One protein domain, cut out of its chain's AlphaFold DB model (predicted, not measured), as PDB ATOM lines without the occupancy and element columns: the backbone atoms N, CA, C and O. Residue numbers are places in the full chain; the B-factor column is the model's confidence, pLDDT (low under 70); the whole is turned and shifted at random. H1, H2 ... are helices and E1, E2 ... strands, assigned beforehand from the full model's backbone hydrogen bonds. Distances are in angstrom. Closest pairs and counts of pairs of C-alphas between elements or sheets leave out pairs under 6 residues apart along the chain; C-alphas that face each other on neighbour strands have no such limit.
ATOM      1  N   GLY A   2     225.053 139.904 180.203       71.69
ATOM      2  CA  GLY A   2     224.468 141.120 179.663       71.69
ATOM      3  C   GLY A   2     224.291 140.958 178.159       71.69
ATOM      4  O   GLY A   2     224.835 140.031 177.559       71.69
ATOM      5  N   ASN A   3     223.503 141.832 177.549       83.38
ATOM      6  CA  ASN A   3     223.448 141.943 176.096       83.38
ATOM      7  C   ASN A   3     224.285 143.145 175.660       83.38
ATOM      8  O   ASN A   3     224.206 144.200 176.291       83.38
ATOM      9  N   TYR A   4     225.027 142.986 174.561       88.25
ATOM     10  CA  TYR A   4     225.880 144.028 173.968       88.25
ATOM     11  C   TYR A   4     226.949 144.562 174.921       88.25
ATOM     12  O   TYR A   4     227.275 145.742 174.916       88.25
ATOM     13  N   ASP A   5     227.471 143.673 175.760       89.12
ATOM     14  CA  ASP A   5     228.404 144.012 176.819       89.12
ATOM     15  C   ASP A   5     229.872 143.821 176.423       89.12
ATOM     16  O   ASP A   5     230.724 144.158 177.233       89.12
ATOM     17  N   GLU A   6     230.193 143.305 175.236       91.69
ATOM     18  CA  GLU A   6     231.568 143.098 174.757       91.69
ATOM     19  C   GLU A   6     232.197 144.394 174.218       91.69
ATOM     20  O   GLU A   6     231.560 145.156 173.491       91.69
ATOM     21  N   ILE A   7     233.470 144.626 174.550       91.19
ATOM     22  CA  ILE A   7     234.264 145.750 174.041       91.19
ATOM     23  C   ILE A   7     235.681 145.304 173.679       91.19
ATOM     24  O   ILE A   7     236.333 144.564 174.421       91.19
ATOM     25  N   HIS A   8     236.173 145.820 172.554       94.19
ATOM     26  CA  HIS A   8     237.561 145.690 172.126       94.19
ATOM     27  C   HIS A   8     238.238 147.058 172.166       94.19
ATOM     28  O   HIS A   8     237.677 148.056 171.720       94.19
ATOM     29  N   ILE A   9     239.450 147.100 172.707       93.75
ATOM     30  CA  ILE A   9     240.235 148.319 172.895       93.75
ATOM     31  C   ILE A   9     241.589 148.097 172.240       93.75
ATOM     32  O   ILE A   9     242.230 147.076 172.486       93.75
ATOM     33  N   ALA A  10     242.036 149.065 171.448       93.94
ATOM     34  CA  ALA A  10     243.385 149.111 170.904       93.94
ATOM     35  C   ALA A  10     244.067 150.401 171.371       93.94
ATOM     36  O   ALA A  10     243.516 151.487 171.210       93.94
ATOM     37  N   VAL A  11     245.257 150.273 171.955       93.38
ATOM     38  CA  VAL A  11     246.144 151.401 172.254       93.38
ATOM     39  C   VAL A  11     247.108 151.528 171.086       93.38
ATOM     40  O   VAL A  11     247.828 150.578 170.767       93.38
ATOM     41  N   VAL A  12     247.094 152.686 170.436       93.06
ATOM     42  CA  VAL A  12     247.844 152.945 169.208       93.06
ATOM     43  C   VAL A  12     248.843 154.064 169.459       93.06
ATOM     44  O   VAL A  12     248.483 155.114 169.983       93.06
ATOM     45  N   ASP A  13     250.091 153.832 169.068       92.50
ATOM     46  CA  ASP A  13     251.103 154.872 168.927       92.50
ATOM     47  C   ASP A  13     250.843 155.636 167.629       92.50
ATOM     48  O   ASP A  13     251.294 155.230 166.557       92.50
ATOM     49  N   GLU A  14     250.032 156.688 167.704       91.00
ATOM     50  CA  GLU A  14     249.628 157.472 166.532       91.00
ATOM     51  C   GLU A  14     250.842 158.139 165.860       91.00
ATOM     52  O   GLU A  14     251.019 158.034 164.641       91.00
ATOM     53  N   ASP A  15     251.732 158.720 166.666       87.69
ATOM     54  CA  ASP A  15     252.855 159.541 166.202       87.69
ATOM     55  C   ASP A  15     254.181 158.779 166.072       87.69
ATOM     56  O   ASP A  15     255.126 159.287 165.468       87.69
ATOM     57  N   GLY A  16     254.262 157.549 166.587       86.69
ATOM     58  CA  GLY A  16     255.472 156.729 166.519       86.69
ATOM     59  C   GLY A  16     256.515 157.073 167.584       86.69
ATOM     60  O   GLY A  16     257.672 156.675 167.443       86.69
ATOM     61  N   GLU A  17     256.149 157.806 168.638       85.19
ATOM     62  CA  GLU A  17     257.090 158.258 169.673       85.19
ATOM     63  C   GLU A  17     257.613 157.090 170.525       85.19
ATOM     64  O   GLU A  17     258.762 157.097 170.969       85.19
ATOM     65  N   PHE A  18     256.802 156.046 170.708       84.06
ATOM     66  CA  PHE A  18     257.164 154.884 171.521       84.06
ATOM     67  C   PHE A  18     257.731 153.732 170.690       84.06
ATOM     68  O   PHE A  18     258.659 153.044 171.113       84.06
ATOM     69  N   THR A  19     257.151 153.495 169.518       87.19
ATOM     70  CA  THR A  19     257.432 152.340 168.654       87.19
ATOM     71  C   THR A  19     258.385 152.669 167.508       87.19
ATOM     72  O   THR A  19     258.907 151.757 166.867       87.19
ATOM     73  N   GLY A  20     258.630 153.956 167.247       86.44
ATOM     74  CA  GLY A  20     259.412 154.430 166.107       86.44
ATOM     75  C   GLY A  20     258.660 154.387 164.773       86.44
ATOM     76  O   GLY A  20     259.269 154.657 163.736       86.44
ATOM     77  N   ALA A  21     257.370 154.031 164.774       89.81
ATOM     78  CA  ALA A  21     256.533 153.977 163.581       89.81
ATOM     79  C   ALA A  21     255.092 154.414 163.880       89.81
ATOM     80  O   ALA A  21     254.445 153.898 164.789       89.81
ATOM     81  N   ASN A  22     254.574 155.332 163.071       92.38
ATOM     82  CA  ASN A  22     253.226 155.876 163.218       92.38
ATOM     83  C   ASN A  22     252.138 154.803 163.066       92.38
ATOM     84  O   ASN A  22     252.259 153.882 162.253       92.38
ATOM     85  N   ASN A  23     251.027 155.004 163.773       91.31
ATOM     86  CA  ASN A  23     249.838 154.147 163.784       91.31
ATOM     87  C   ASN A  23     250.113 152.681 164.166       91.31
ATOM     88  O   ASN A  23     249.444 151.764 163.681       91.31
ATOM     89  N   THR A  24     251.087 152.446 165.045       94.69
ATOM     90  CA  THR A  24     251.422 151.094 165.501       94.69
ATOM     91  C   THR A  24     250.558 150.707 166.697       94.69
ATOM     92  O   THR A  24     250.546 151.394 167.714       94.69
ATOM     93  N   VAL A  25     249.843 149.582 166.612       93.00
ATOM     94  CA  VAL A  25     249.098 149.034 167.757       93.00
ATOM     95  C   VAL A  25     250.091 148.490 168.785       93.00
ATOM     96  O   VAL A  25     250.837 147.559 168.483       93.00
ATOM     97  N   ILE A  26     250.087 149.050 169.997       93.44
ATOM     98  CA  ILE A  26     250.988 148.643 171.087       93.44
ATOM     99  C   ILE A  26     250.312 147.625 172.004       93.44
ATOM    100  O   ILE A  26     250.920 146.631 172.398       93.44
ATOM    101  N   GLU A  27     249.045 147.855 172.345       94.88
ATOM    102  CA  GLU A  27     248.292 146.984 173.248       94.88
ATOM    103  C   GLU A  27     246.880 146.762 172.717       94.88
ATOM    104  O   GLU A  27     246.273 147.649 172.119       94.88
ATOM    105  N   THR A  28     246.334 145.572 172.962       95.50
ATOM    106  CA  THR A  28     244.929 145.266 172.684       95.50
ATOM    107  C   THR A  28     244.291 144.593 173.886       95.50
ATOM    108  O   THR A  28     244.914 143.783 174.575       95.50
ATOM    109  N   PHE A  29     243.031 144.927 174.142       94.88
ATOM    110  CA  PHE A  29     242.242 144.352 175.220       94.88
ATOM    111  C   PHE A  29     240.871 143.955 174.688       94.88
ATOM    112  O   PHE A  29     240.270 144.671 173.896       94.88
ATOM    113  N   THR A  30     240.374 142.811 175.143       94.75
ATOM    114  CA  THR A  30     238.980 142.399 174.953       94.75
ATOM    115  C   THR A  30     238.387 142.183 176.331       94.75
ATOM    116  O   THR A  30     238.972 141.477 177.155       94.75
ATOM    117  N   GLY A  31     237.275 142.849 176.603       93.50
ATOM    118  CA  GLY A  31     236.637 142.843 177.909       93.50
ATOM    119  C   GLY A  31     235.156 143.142 177.794       93.50
ATOM    120  O   GLY A  31     234.549 142.951 176.742       93.50
ATOM    121  N   SER A  32     234.580 143.619 178.890       93.75
ATOM    122  CA  SER A  32     233.164 143.926 178.970       93.75
ATOM    123  C   SER A  32     232.893 145.322 179.516       93.75
ATOM    124  O   SER A  32     233.593 145.781 180.416       93.75
ATOM    125  N   VAL A  33     231.849 145.986 179.020       92.25
ATOM    126  CA  VAL A  33     231.314 147.246 179.567       92.25
ATOM    127  C   VAL A  33     230.446 147.042 180.806       92.25
ATOM    128  O   VAL A  33     230.078 148.013 181.460       92.25
ATOM    129  N   ALA A  34     230.150 145.798 181.182       92.56
ATOM    130  CA  ALA A  34     229.360 145.490 182.362       92.56
ATOM    131  C   ALA A  34     230.151 145.631 183.671       92.56
ATOM    132  O   ALA A  34     231.190 144.994 183.876       92.56
ATOM    133  N   GLY A  35     229.595 146.398 184.610       88.06
ATOM    134  CA  GLY A  35     230.104 146.512 185.970       88.06
ATOM    135  C   GLY A  35     230.042 145.163 186.688       88.06
ATOM    136  O   GLY A  35     228.973 144.567 186.848       88.06
ATOM    137  N   GLY A  36     231.205 144.667 187.116       87.00
ATOM    138  CA  GLY A  36     231.338 143.385 187.816       87.00
ATOM    139  C   GLY A  36     231.430 142.150 186.913       87.00
ATOM    140  O   GLY A  36     231.372 141.033 187.431       87.00
ATOM    141  N   ALA A  37     231.590 142.318 185.594       90.31
ATOM    142  CA  ALA A  37     231.858 141.207 184.685       90.31
ATOM    143  C   ALA A  37     233.175 140.497 185.037       90.31
ATOM    144  O   ALA A  37     234.192 141.144 185.298       90.31
ATOM    145  N   LYS A  38     233.163 139.159 185.016       91.62
ATOM    146  CA  LYS A  38     234.321 138.319 185.347       91.62
ATOM    147  C   LYS A  38     234.650 137.346 184.223       91.62
ATOM    148  O   LYS A  38     233.742 136.826 183.581       91.62
ATOM    149  N   GLY A  39     235.942 137.110 184.015       87.19
ATOM    150  CA  GLY A  39     236.452 136.097 183.096       87.19
ATOM    151  C   GLY A  39     236.403 134.693 183.696       87.19
ATOM    152  O   GLY A  39     236.000 134.498 184.845       87.19
ATOM    153  N   GLU A  40     236.860 133.708 182.925       87.81
ATOM    154  CA  GLU A  40     236.953 132.304 183.363       87.81
ATOM    155  C   GLU A  40     237.912 132.113 184.552       87.81
ATOM    156  O   GLU A  40     237.730 131.218 185.372       87.81
ATOM    157  N   ASP A  41     238.897 133.002 184.683       88.19
ATOM    158  CA  ASP A  41     239.848 133.075 185.796       88.19
ATOM    159  C   ASP A  41     239.275 133.774 187.048       88.19
ATOM    160  O   ASP A  41     239.971 133.942 188.054       88.19
ATOM    161  N   GLY A  42     238.013 134.218 186.996       89.44
ATOM    162  CA  GLY A  42     237.333 134.946 188.065       89.44
ATOM    163  C   GLY A  42     237.785 136.401 188.236       89.44
ATOM    164  O   GLY A  42     237.276 137.089 189.128       89.44
ATOM    165  N   GLN A  43     238.709 136.888 187.403       92.00
ATOM    166  CA  GLN A  43     239.177 138.271 187.433       92.00
ATOM    167  C   GLN A  43     238.175 139.198 186.749       92.00
ATOM    168  O   GLN A  43     237.469 138.791 185.830       92.00
ATOM    169  N   SER A  44     238.142 140.466 187.170       92.56
ATOM    170  CA  SER A  44     237.326 141.481 186.497       92.56
ATOM    171  C   SER A  44     237.776 141.625 185.038       92.56
ATOM    172  O   SER A  44     238.956 141.896 184.770       92.56
ATOM    173  N   ILE A  45     236.833 141.424 184.115       93.75
ATOM    174  CA  ILE A  45     236.964 141.755 182.687       93.75
ATOM    175  C   ILE A  45     236.235 143.056 182.358       93.75
ATOM    176  O   ILE A  45     236.170 143.432 181.190       93.75
ATOM    177  N   TYR A  46     235.710 143.755 183.370       94.00
ATOM    178  CA  TYR A  46     235.223 145.114 183.203       94.00
ATOM    179  C   TYR A  46     236.350 145.973 182.620       94.00
ATOM    180  O   TYR A  46     237.440 146.040 183.192       94.00
ATOM    181  N   TYR A  47     236.119 146.581 181.460       93.12
ATOM    182  CA  TYR A  47     237.178 147.139 180.617       93.12
ATOM    183  C   TYR A  47     238.061 148.158 181.349       93.12
ATOM    184  O   TYR A  47     239.282 148.128 181.202       93.12
ATOM    185  N   LYS A  48     237.472 149.001 182.207       93.12
ATOM    186  CA  LYS A  48     238.205 149.971 183.028       93.12
ATOM    187  C   LYS A  48     239.185 149.283 183.982       93.12
ATOM    188  O   LYS A  48     240.349 149.675 184.050       93.12
ATOM    189  N   ASP A  49     238.743 148.242 184.685       93.69
ATOM    190  CA  ASP A  49     239.593 147.472 185.604       93.69
ATOM    191  C   ASP A  49     240.660 146.684 184.840       93.69
ATOM    192  O   ASP A  49     241.814 146.605 185.263       93.69
ATOM    193  N   LEU A  50     240.275 146.097 183.705       93.50
ATOM    194  CA  LEU A  50     241.154 145.315 182.846       93.50
ATOM    195  C   LEU A  50     242.313 146.170 182.320       93.50
ATOM    196  O   LEU A  50     243.471 145.780 182.481       93.50
ATOM    197  N   VAL A  51     242.010 147.337 181.744       94.06
ATOM    198  CA  VAL A  51     243.009 148.262 181.191       94.06
ATOM    199  C   VAL A  51     243.872 148.855 182.301       94.06
ATOM    200  O   VAL A  51     245.095 148.792 182.204       94.06
ATOM    201  N   ASN A  52     243.282 149.346 183.397       94.75
ATOM    202  CA  ASN A  52     244.052 149.941 184.499       94.75
ATOM    203  C   ASN A  52     245.012 148.957 185.174       94.75
ATOM    204  O   ASN A  52     246.046 149.370 185.698       94.75
ATOM    205  N   ARG A  53     244.679 147.663 185.162       93.50
ATOM    206  CA  ARG A  53     245.519 146.603 185.721       93.50
ATOM    207  C   ARG A  53     246.618 146.138 184.769       93.50
ATOM    208  O   ARG A  53     247.684 145.766 185.247       93.50
ATOM    209  N   LYS A  54     246.352 146.084 183.459       93.25
ATOM    210  CA  LYS A  54     247.253 145.439 182.484       93.25
ATOM    211  C   LYS A  54     248.037 146.400 181.596       93.25
ATOM    212  O   LYS A  54     249.125 146.032 181.177       93.25
ATOM    213  N   SER A  55     247.505 147.581 181.289       94.19
ATOM    214  CA  SER A  55     248.154 148.511 180.362       94.19
ATOM    215  C   SER A  55     249.401 149.139 180.987       94.19
ATOM    216  O   SER A  55     249.395 149.498 182.171       94.19
ATOM    217  N   ALA A  56     250.463 149.314 180.207       91.88
ATOM    218  CA  ALA A  56     251.616 150.121 180.604       91.88
ATOM    219  C   ALA A  56     251.464 151.607 180.219       91.88
ATOM    220  O   ALA A  56     252.171 152.447 180.773       91.88
ATOM    221  N   TYR A  57     250.526 151.934 179.322       89.62
ATOM    222  CA  TYR A  57     250.450 153.239 178.651       89.62
ATOM    223  C   TYR A  57     249.197 154.043 179.004       89.62
ATOM    224  O   TYR A  57     249.257 155.267 179.095       89.62
ATOM    225  N   LEU A  58     248.059 153.376 179.217       90.81
ATOM    226  CA  LEU A  58     246.766 154.033 179.371       90.81
ATOM    227  C   LEU A  58     246.132 153.739 180.733       90.81
ATOM    228  O   LEU A  58     246.205 152.631 181.275       90.81
ATOM    229  N   ARG A  59     245.472 154.754 181.293       91.94
ATOM    230  CA  ARG A  59     244.618 154.627 182.474       91.94
ATOM    231  C   ARG A  59     243.241 155.190 182.151       91.94
ATOM    232  O   ARG A  59     243.119 156.327 181.711       91.94
ATOM    233  N   TRP A  60     242.212 154.381 182.366       89.25
ATOM    234  CA  TRP A  60     240.826 154.709 182.069       89.25
ATOM    235  C   TRP A  60     240.126 155.221 183.329       89.25
ATOM    236  O   TRP A  60     240.068 154.521 184.347       89.25
ATOM    237  N   MET A  61     239.595 156.444 183.278       86.75
ATOM    238  CA  MET A  61     238.914 157.063 184.421       86.75
ATOM    239  C   MET A  61     237.394 157.033 184.300       86.75
ATOM    240  O   MET A  61     236.745 156.643 185.266       86.75
ATOM    241  N   ASP A  62     236.835 157.374 183.144       87.19
ATOM    242  CA  ASP A  62     235.385 157.427 182.939       87.19
ATOM    243  C   ASP A  62     234.986 156.876 181.566       87.19
ATOM    244  O   ASP A  62     235.839 156.794 180.678       87.19
ATOM    245  N   HIS A  63     233.738 156.430 181.400       86.94
ATOM    246  CA  HIS A  63     233.257 155.931 180.107       86.94
ATOM    247  C   HIS A  63     233.011 157.072 179.113       86.94
ATOM    248  O   HIS A  63     232.844 158.228 179.487       86.94
ATOM    249  N   ASP A  64     233.045 156.740 177.823       87.69
ATOM    250  CA  ASP A  64     232.706 157.687 176.759       87.69
ATOM    251  C   ASP A  64     231.210 158.016 176.804       87.69
ATOM    252  O   ASP A  64     230.411 157.126 177.088       87.69
ATOM    253  N   ALA A  65     230.807 159.242 176.460       88.12
ATOM    254  CA  ALA A  65     229.399 159.658 176.477       88.12
ATOM    255  C   ALA A  65     228.482 158.755 175.625       88.12
ATOM    256  O   ALA A  65     227.296 158.615 175.905       88.12
ATOM    257  N   SER A  66     229.023 158.073 174.613       84.50
ATOM    258  CA  SER A  66     228.275 157.092 173.816       84.50
ATOM    259  C   SER A  66     227.837 155.851 174.615       84.50
ATOM    260  O   SER A  66     226.968 155.100 174.172       84.50
ATOM    261  N   GLY A  67     228.451 155.618 175.777       84.94
ATOM    262  CA  GLY A  67     228.095 154.583 176.746       84.94
ATOM    263  C   GLY A  67     227.064 155.027 177.787       84.94
ATOM    264  O   GLY A  67     226.696 154.210 178.634       84.94
ATOM    265  N   ASP A  68     226.594 156.279 177.750       87.44
ATOM    266  CA  ASP A  68     225.527 156.770 178.627       87.44
ATOM    267  C   ASP A  68     224.173 156.118 178.306       87.44
ATOM    268  O   ASP A  68     223.970 155.492 177.263       87.44
ATOM    269  N   VAL A  69     223.210 156.259 179.222       80.56
ATOM    270  CA  VAL A  69     221.831 155.819 178.969       80.56
ATOM    271  C   VAL A  69     221.229 156.687 177.864       80.56
ATOM    272  O   VAL A  69     221.001 157.876 178.077       80.56
ATOM    273  N   ASP A  70     220.897 156.085 176.725       70.12
ATOM    274  CA  ASP A  70     220.100 156.725 175.681       70.12
ATOM    275  C   ASP A  70     218.879 155.860 175.353       70.12
ATOM    276  O   ASP A  70     218.994 154.693 174.990       70.12
ATOM    277  N   SER A  71     217.688 156.437 175.499       61.03
ATOM    278  CA  SER A  71     216.417 155.793 175.160       61.03
ATOM    279  C   SER A  71     216.033 155.921 173.680       61.03
ATOM    280  O   SER A  71     215.018 155.354 173.281       61.03
ATOM    281  N   TYR A  72     216.781 156.697 172.886       57.94
ATOM    282  CA  TYR A  72     216.492 156.982 171.474       57.94
ATOM    283  C   TYR A  72     217.347 156.179 170.484       57.94
ATOM    284  O   TYR A  72     216.945 156.031 169.329       57.94
ATOM    285  N   LEU A  73     218.488 155.635 170.915       57.31
ATOM    286  CA  LEU A  73     219.308 154.715 170.127       57.31
ATOM    287  C   LEU A  73     218.847 153.272 170.380       57.31
ATOM    288  O   LEU A  73     218.817 152.803 171.514       57.31
ATOM    289  N   ASP A  74     218.479 152.564 169.311       56.34
ATOM    290  CA  ASP A  74     217.977 151.179 169.305       56.34
ATOM    291  C   ASP A  74     219.095 150.164 169.658       56.34
ATOM    292  O   ASP A  74     219.545 149.371 168.829       56.34
ATOM    293  N   GLY A  75     219.633 150.265 170.882       62.47
ATOM    294  CA  GLY A  75     220.889 149.633 171.292       62.47
ATOM    295  C   GLY A  75     220.883 149.041 172.702       62.47
ATOM    296  O   GLY A  75     221.282 147.894 172.853       62.47
ATOM    297  N   GLY A  76     220.385 149.739 173.727       68.88
ATOM    298  CA  GLY A  76     220.309 149.209 175.096       68.88
ATOM    299  C   GLY A  76     219.875 150.250 176.128       68.88
ATOM    300  O   GLY A  76     220.020 151.442 175.907       68.88
ATOM    301  N   THR A  77     219.327 149.817 177.269       81.81
ATOM    302  CA  THR A  77     218.797 150.712 178.324       81.81
ATOM    303  C   THR A  77     219.747 150.895 179.511       81.81
ATOM    304  O   THR A  77     219.370 151.484 180.522       81.81
ATOM    305  N   THR A  78     220.945 150.314 179.443       87.31
ATOM    306  CA  THR A  78     221.922 150.277 180.540       87.31
ATOM    307  C   THR A  78     223.193 151.007 180.117       87.31
ATOM    308  O   THR A  78     223.738 150.722 179.054       87.31
ATOM    309  N   ALA A  79     223.672 151.930 180.950       89.50
ATOM    310  CA  ALA A  79     224.951 152.594 180.722       89.50
ATOM    311  C   ALA A  79     226.132 151.641 180.947       89.50
ATOM    312  O   ALA A  79     226.023 150.651 181.683       89.50
ATOM    313  N   TRP A  80     227.280 151.965 180.357       90.75
ATOM    314  CA  TRP A  80     228.544 151.298 180.659       90.75
ATOM    315  C   TRP A  80     228.851 151.423 182.162       90.75
ATOM    316  O   TRP A  80     228.566 152.433 182.798       90.75
ATOM    317  N   GLY A  81     229.339 150.344 182.770       89.50
ATOM    318  CA  GLY A  81     229.499 150.219 184.222       89.50
ATOM    319  C   GLY A  81     228.229 149.805 184.983       89.50
ATOM    320  O   GLY A  81     228.300 149.555 186.186       89.50
ATOM    321  N   GLY A  82     227.081 149.675 184.308       89.69
ATOM    322  CA  GLY A  82     225.841 149.142 184.882       89.69
ATOM    323  C   GLY A  82     225.884 147.637 185.191       89.69
ATOM    324  O   GLY A  82     226.850 146.941 184.880       89.69
ATOM    325  N   VAL A  83     224.822 147.112 185.813       88.12
ATOM    326  CA  VAL A  83     224.747 145.703 186.248       88.12
ATOM    327  C   VAL A  83     224.893 144.714 185.085       88.12
ATOM    328  O   VAL A  83     224.258 144.865 184.046       88.12
ATOM    329  N   ALA A  84     225.662 143.639 185.289       82.81
ATOM    330  CA  ALA A  84     226.010 142.647 184.261       82.81
ATOM    331  C   ALA A  84     224.851 141.800 183.692       82.81
ATOM    332  O   ALA A  84     225.077 140.893 182.899       82.81
ATOM    333  N   THR A  85     223.608 142.060 184.095       85.56
ATOM    334  CA  THR A  85     222.394 141.481 183.493       85.56
ATOM    335  C   THR A  85     221.678 142.457 182.556       85.56
ATOM    336  O   THR A  85     220.628 142.117 182.017       85.56
ATOM    337  N   GLY A  86     222.193 143.681 182.410       85.56
ATOM    338  CA  GLY A  86     221.611 144.733 181.582       85.56
ATOM    339  C   GLY A  86     221.804 144.513 180.081       85.56
ATOM    340  O   GLY A  86     222.516 143.616 179.638       85.56
ATOM    341  N   THR A  87     221.152 145.366 179.292       88.69
ATOM    342  CA  THR A  87     221.405 145.507 177.849       88.69
ATOM    343  C   THR A  87     222.103 146.842 177.648       88.69
ATOM    344  O   THR A  87     221.500 147.883 177.920       88.69
ATOM    345  N   PHE A  88     223.373 146.802 177.261       88.31
ATOM    346  CA  PHE A  88     224.255 147.963 177.272       88.31
ATOM    347  C   PHE A  88     224.117 148.798 176.001       88.31
ATOM    348  O   PHE A  88     223.890 148.265 174.915       88.31
ATOM    349  N   ASN A  89     224.217 150.116 176.156       86.50
ATOM    350  CA  ASN A  89     224.172 151.052 175.039       86.50
ATOM    351  C   ASN A  89     225.507 151.087 174.262       86.50
ATOM    352  O   ASN A  89     226.497 150.489 174.685       86.50
ATOM    353  N   GLY A  90     225.546 151.774 173.117       78.31
ATOM    354  CA  GLY A  90     226.770 151.929 172.324       78.31
ATOM    355  C   GLY A  90     227.154 150.679 171.524       78.31
ATOM    356  O   GLY A  90     228.320 150.465 171.205       78.31
ATOM    357  N   LYS A  91     226.185 149.824 171.180       83.69
ATOM    358  CA  LYS A  91     226.431 148.618 170.381       83.69
ATOM    359  C   LYS A  91     227.038 148.966 169.014       83.69
ATOM    360  O   LYS A  91     226.414 149.656 168.213       83.69
ATOM    361  N   GLY A  92     228.204 148.394 168.711       81.94
ATOM    362  CA  GLY A  92     228.829 148.464 167.382       81.94
ATOM    363  C   GLY A  92     229.417 149.828 167.017       81.94
ATOM    364  O   GLY A  92     229.807 150.027 165.868       81.94
ATOM    365  N   ILE A  93     229.482 150.759 167.971       84.69
ATOM    366  CA  ILE A  93     230.168 152.033 167.771       84.69
ATOM    367  C   ILE A  93     231.682 151.812 167.769       84.69
ATOM    368  O   ILE A  93     232.201 150.943 168.470       84.69
ATOM    369  N   ILE A  94     232.392 152.634 167.003       88.31
ATOM    370  CA  ILE A  94     233.850 152.715 167.044       88.31
ATOM    371  C   ILE A  94     234.191 154.113 167.542       88.31
ATOM    372  O   ILE A  94     233.815 155.101 166.911       88.31
ATOM    373  N   ILE A  95     234.881 154.182 168.677       88.12
ATOM    374  CA  ILE A  95     235.351 155.433 169.271       88.12
ATOM    375  C   ILE A  95     236.864 155.495 169.083       88.12
ATOM    376  O   ILE A  95     237.582 154.597 169.522       88.12
ATOM    377  N   SER A  96     237.332 156.572 168.457       89.56
ATOM    378  CA  SER A  96     238.753 156.892 168.329       89.56
ATOM    379  C   SER A  96     239.010 158.243 168.981       89.56
ATOM    380  O   SER A  96     238.351 159.226 168.641       89.56
ATOM    381  N   ALA A  97     239.968 158.294 169.904       87.75
ATOM    382  CA  ALA A  97     240.362 159.516 170.589       87.75
ATOM    383  C   ALA A  97     241.888 159.592 170.693       87.75
ATOM    384  O   ALA A  97     242.524 158.659 171.181       87.75
ATOM    385  N   SER A  98     242.452 160.722 170.273       90.62
ATOM    386  CA  SER A  98     243.870 161.033 170.453       90.62
ATOM    387  C   SER A  98     244.067 161.730 171.797       90.62
ATOM    388  O   SER A  98     243.388 162.716 172.109       90.62
ATOM    389  N   LEU A  99     244.997 161.229 172.610       88.75
ATOM    390  CA  LEU A  99     245.352 161.877 173.868       88.75
ATOM    391  C   LEU A  99     246.150 163.146 173.565       88.75
ATOM    392  O   LEU A  99     247.274 163.088 173.081       88.75
ATOM    393  N   THR A 100     245.567 164.303 173.863       88.69
ATOM    394  CA  THR A 100     246.192 165.615 173.646       88.69
ATOM    395  C   THR A 100     246.221 166.419 174.944       88.69
ATOM    396  O   THR A 100     245.510 166.115 175.901       88.69
ATOM    397  N   GLY A 101     247.077 167.442 175.011       87.25
ATOM    398  CA  GLY A 101     247.152 168.340 176.171       87.25
ATOM    399  C   GLY A 101     247.885 167.776 177.395       87.25
ATOM    400  O   GLY A 101     247.905 168.427 178.440       87.25
ATOM    401  N   GLY A 102     248.513 166.602 177.278       86.06
ATOM    402  CA  GLY A 102     249.439 166.095 178.286       86.06
ATOM    403  C   GLY A 102     250.627 167.042 178.475       86.06
ATOM    404  O   GLY A 102     251.146 167.614 177.518       86.06
ATOM    405  N   THR A 103     251.064 167.219 179.719       84.56
ATOM    406  CA  THR A 103     252.267 167.988 180.052       84.56
ATOM    407  C   THR A 103     253.131 167.191 181.017       84.56
ATOM    408  O   THR A 103     252.616 166.579 181.951       84.56
TER     409      THR A 103
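Overview. This is residues 2 to 103 of the 398 residues of an uncharacterized protein of Marine Group III euryarchaeote (UniProt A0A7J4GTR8). With little regular structure, this domain is a long two-stranded hairpin, E1 and E2, with the short helix H1 packed on one face and long loops making up much of the rest. Residues 68 to 89 gather beyond the end where E1 begins; residues 92 to 100 run back roughly in E1's direction. The 102 printed residues hold E1, E2, H1 in that order, the sheet antiparallel, the class mixed, with 25 residues in named elements. The whole is compact, radius of gyration of the C-alphas 14.7 A, spanning 42 by 35 by 23 A.

Along the chain. E1, residues 6 to 13, begins at C-alpha 6 (231.568, 143.098, 174.757) and is 23.5 A long. E2, residues 24 to 32, is 23.8 A. H1, residues 47 to 54, is 10.4 A and ends at C-alpha 54 (247.253, 145.439, 182.484).

Arrangement. The hairpin's strands are antiparallel at 162 degrees; N 9 and O 29 are within hydrogen-bond range, 2.8 A. The closest C-alphas of E2 and H1, Gly 31 and Tyr 47, are 5.1 A apart. In H1 every O i to N i+4 pair is within hydrogen-bond range.

Size, cuts and confidence. C-alphas 20 and 71, the farthest apart, are separated by 44.0 A. The printed part has no cut. The link from E2 to H1 is long. Residues 71 to 76 have pLDDT under 70.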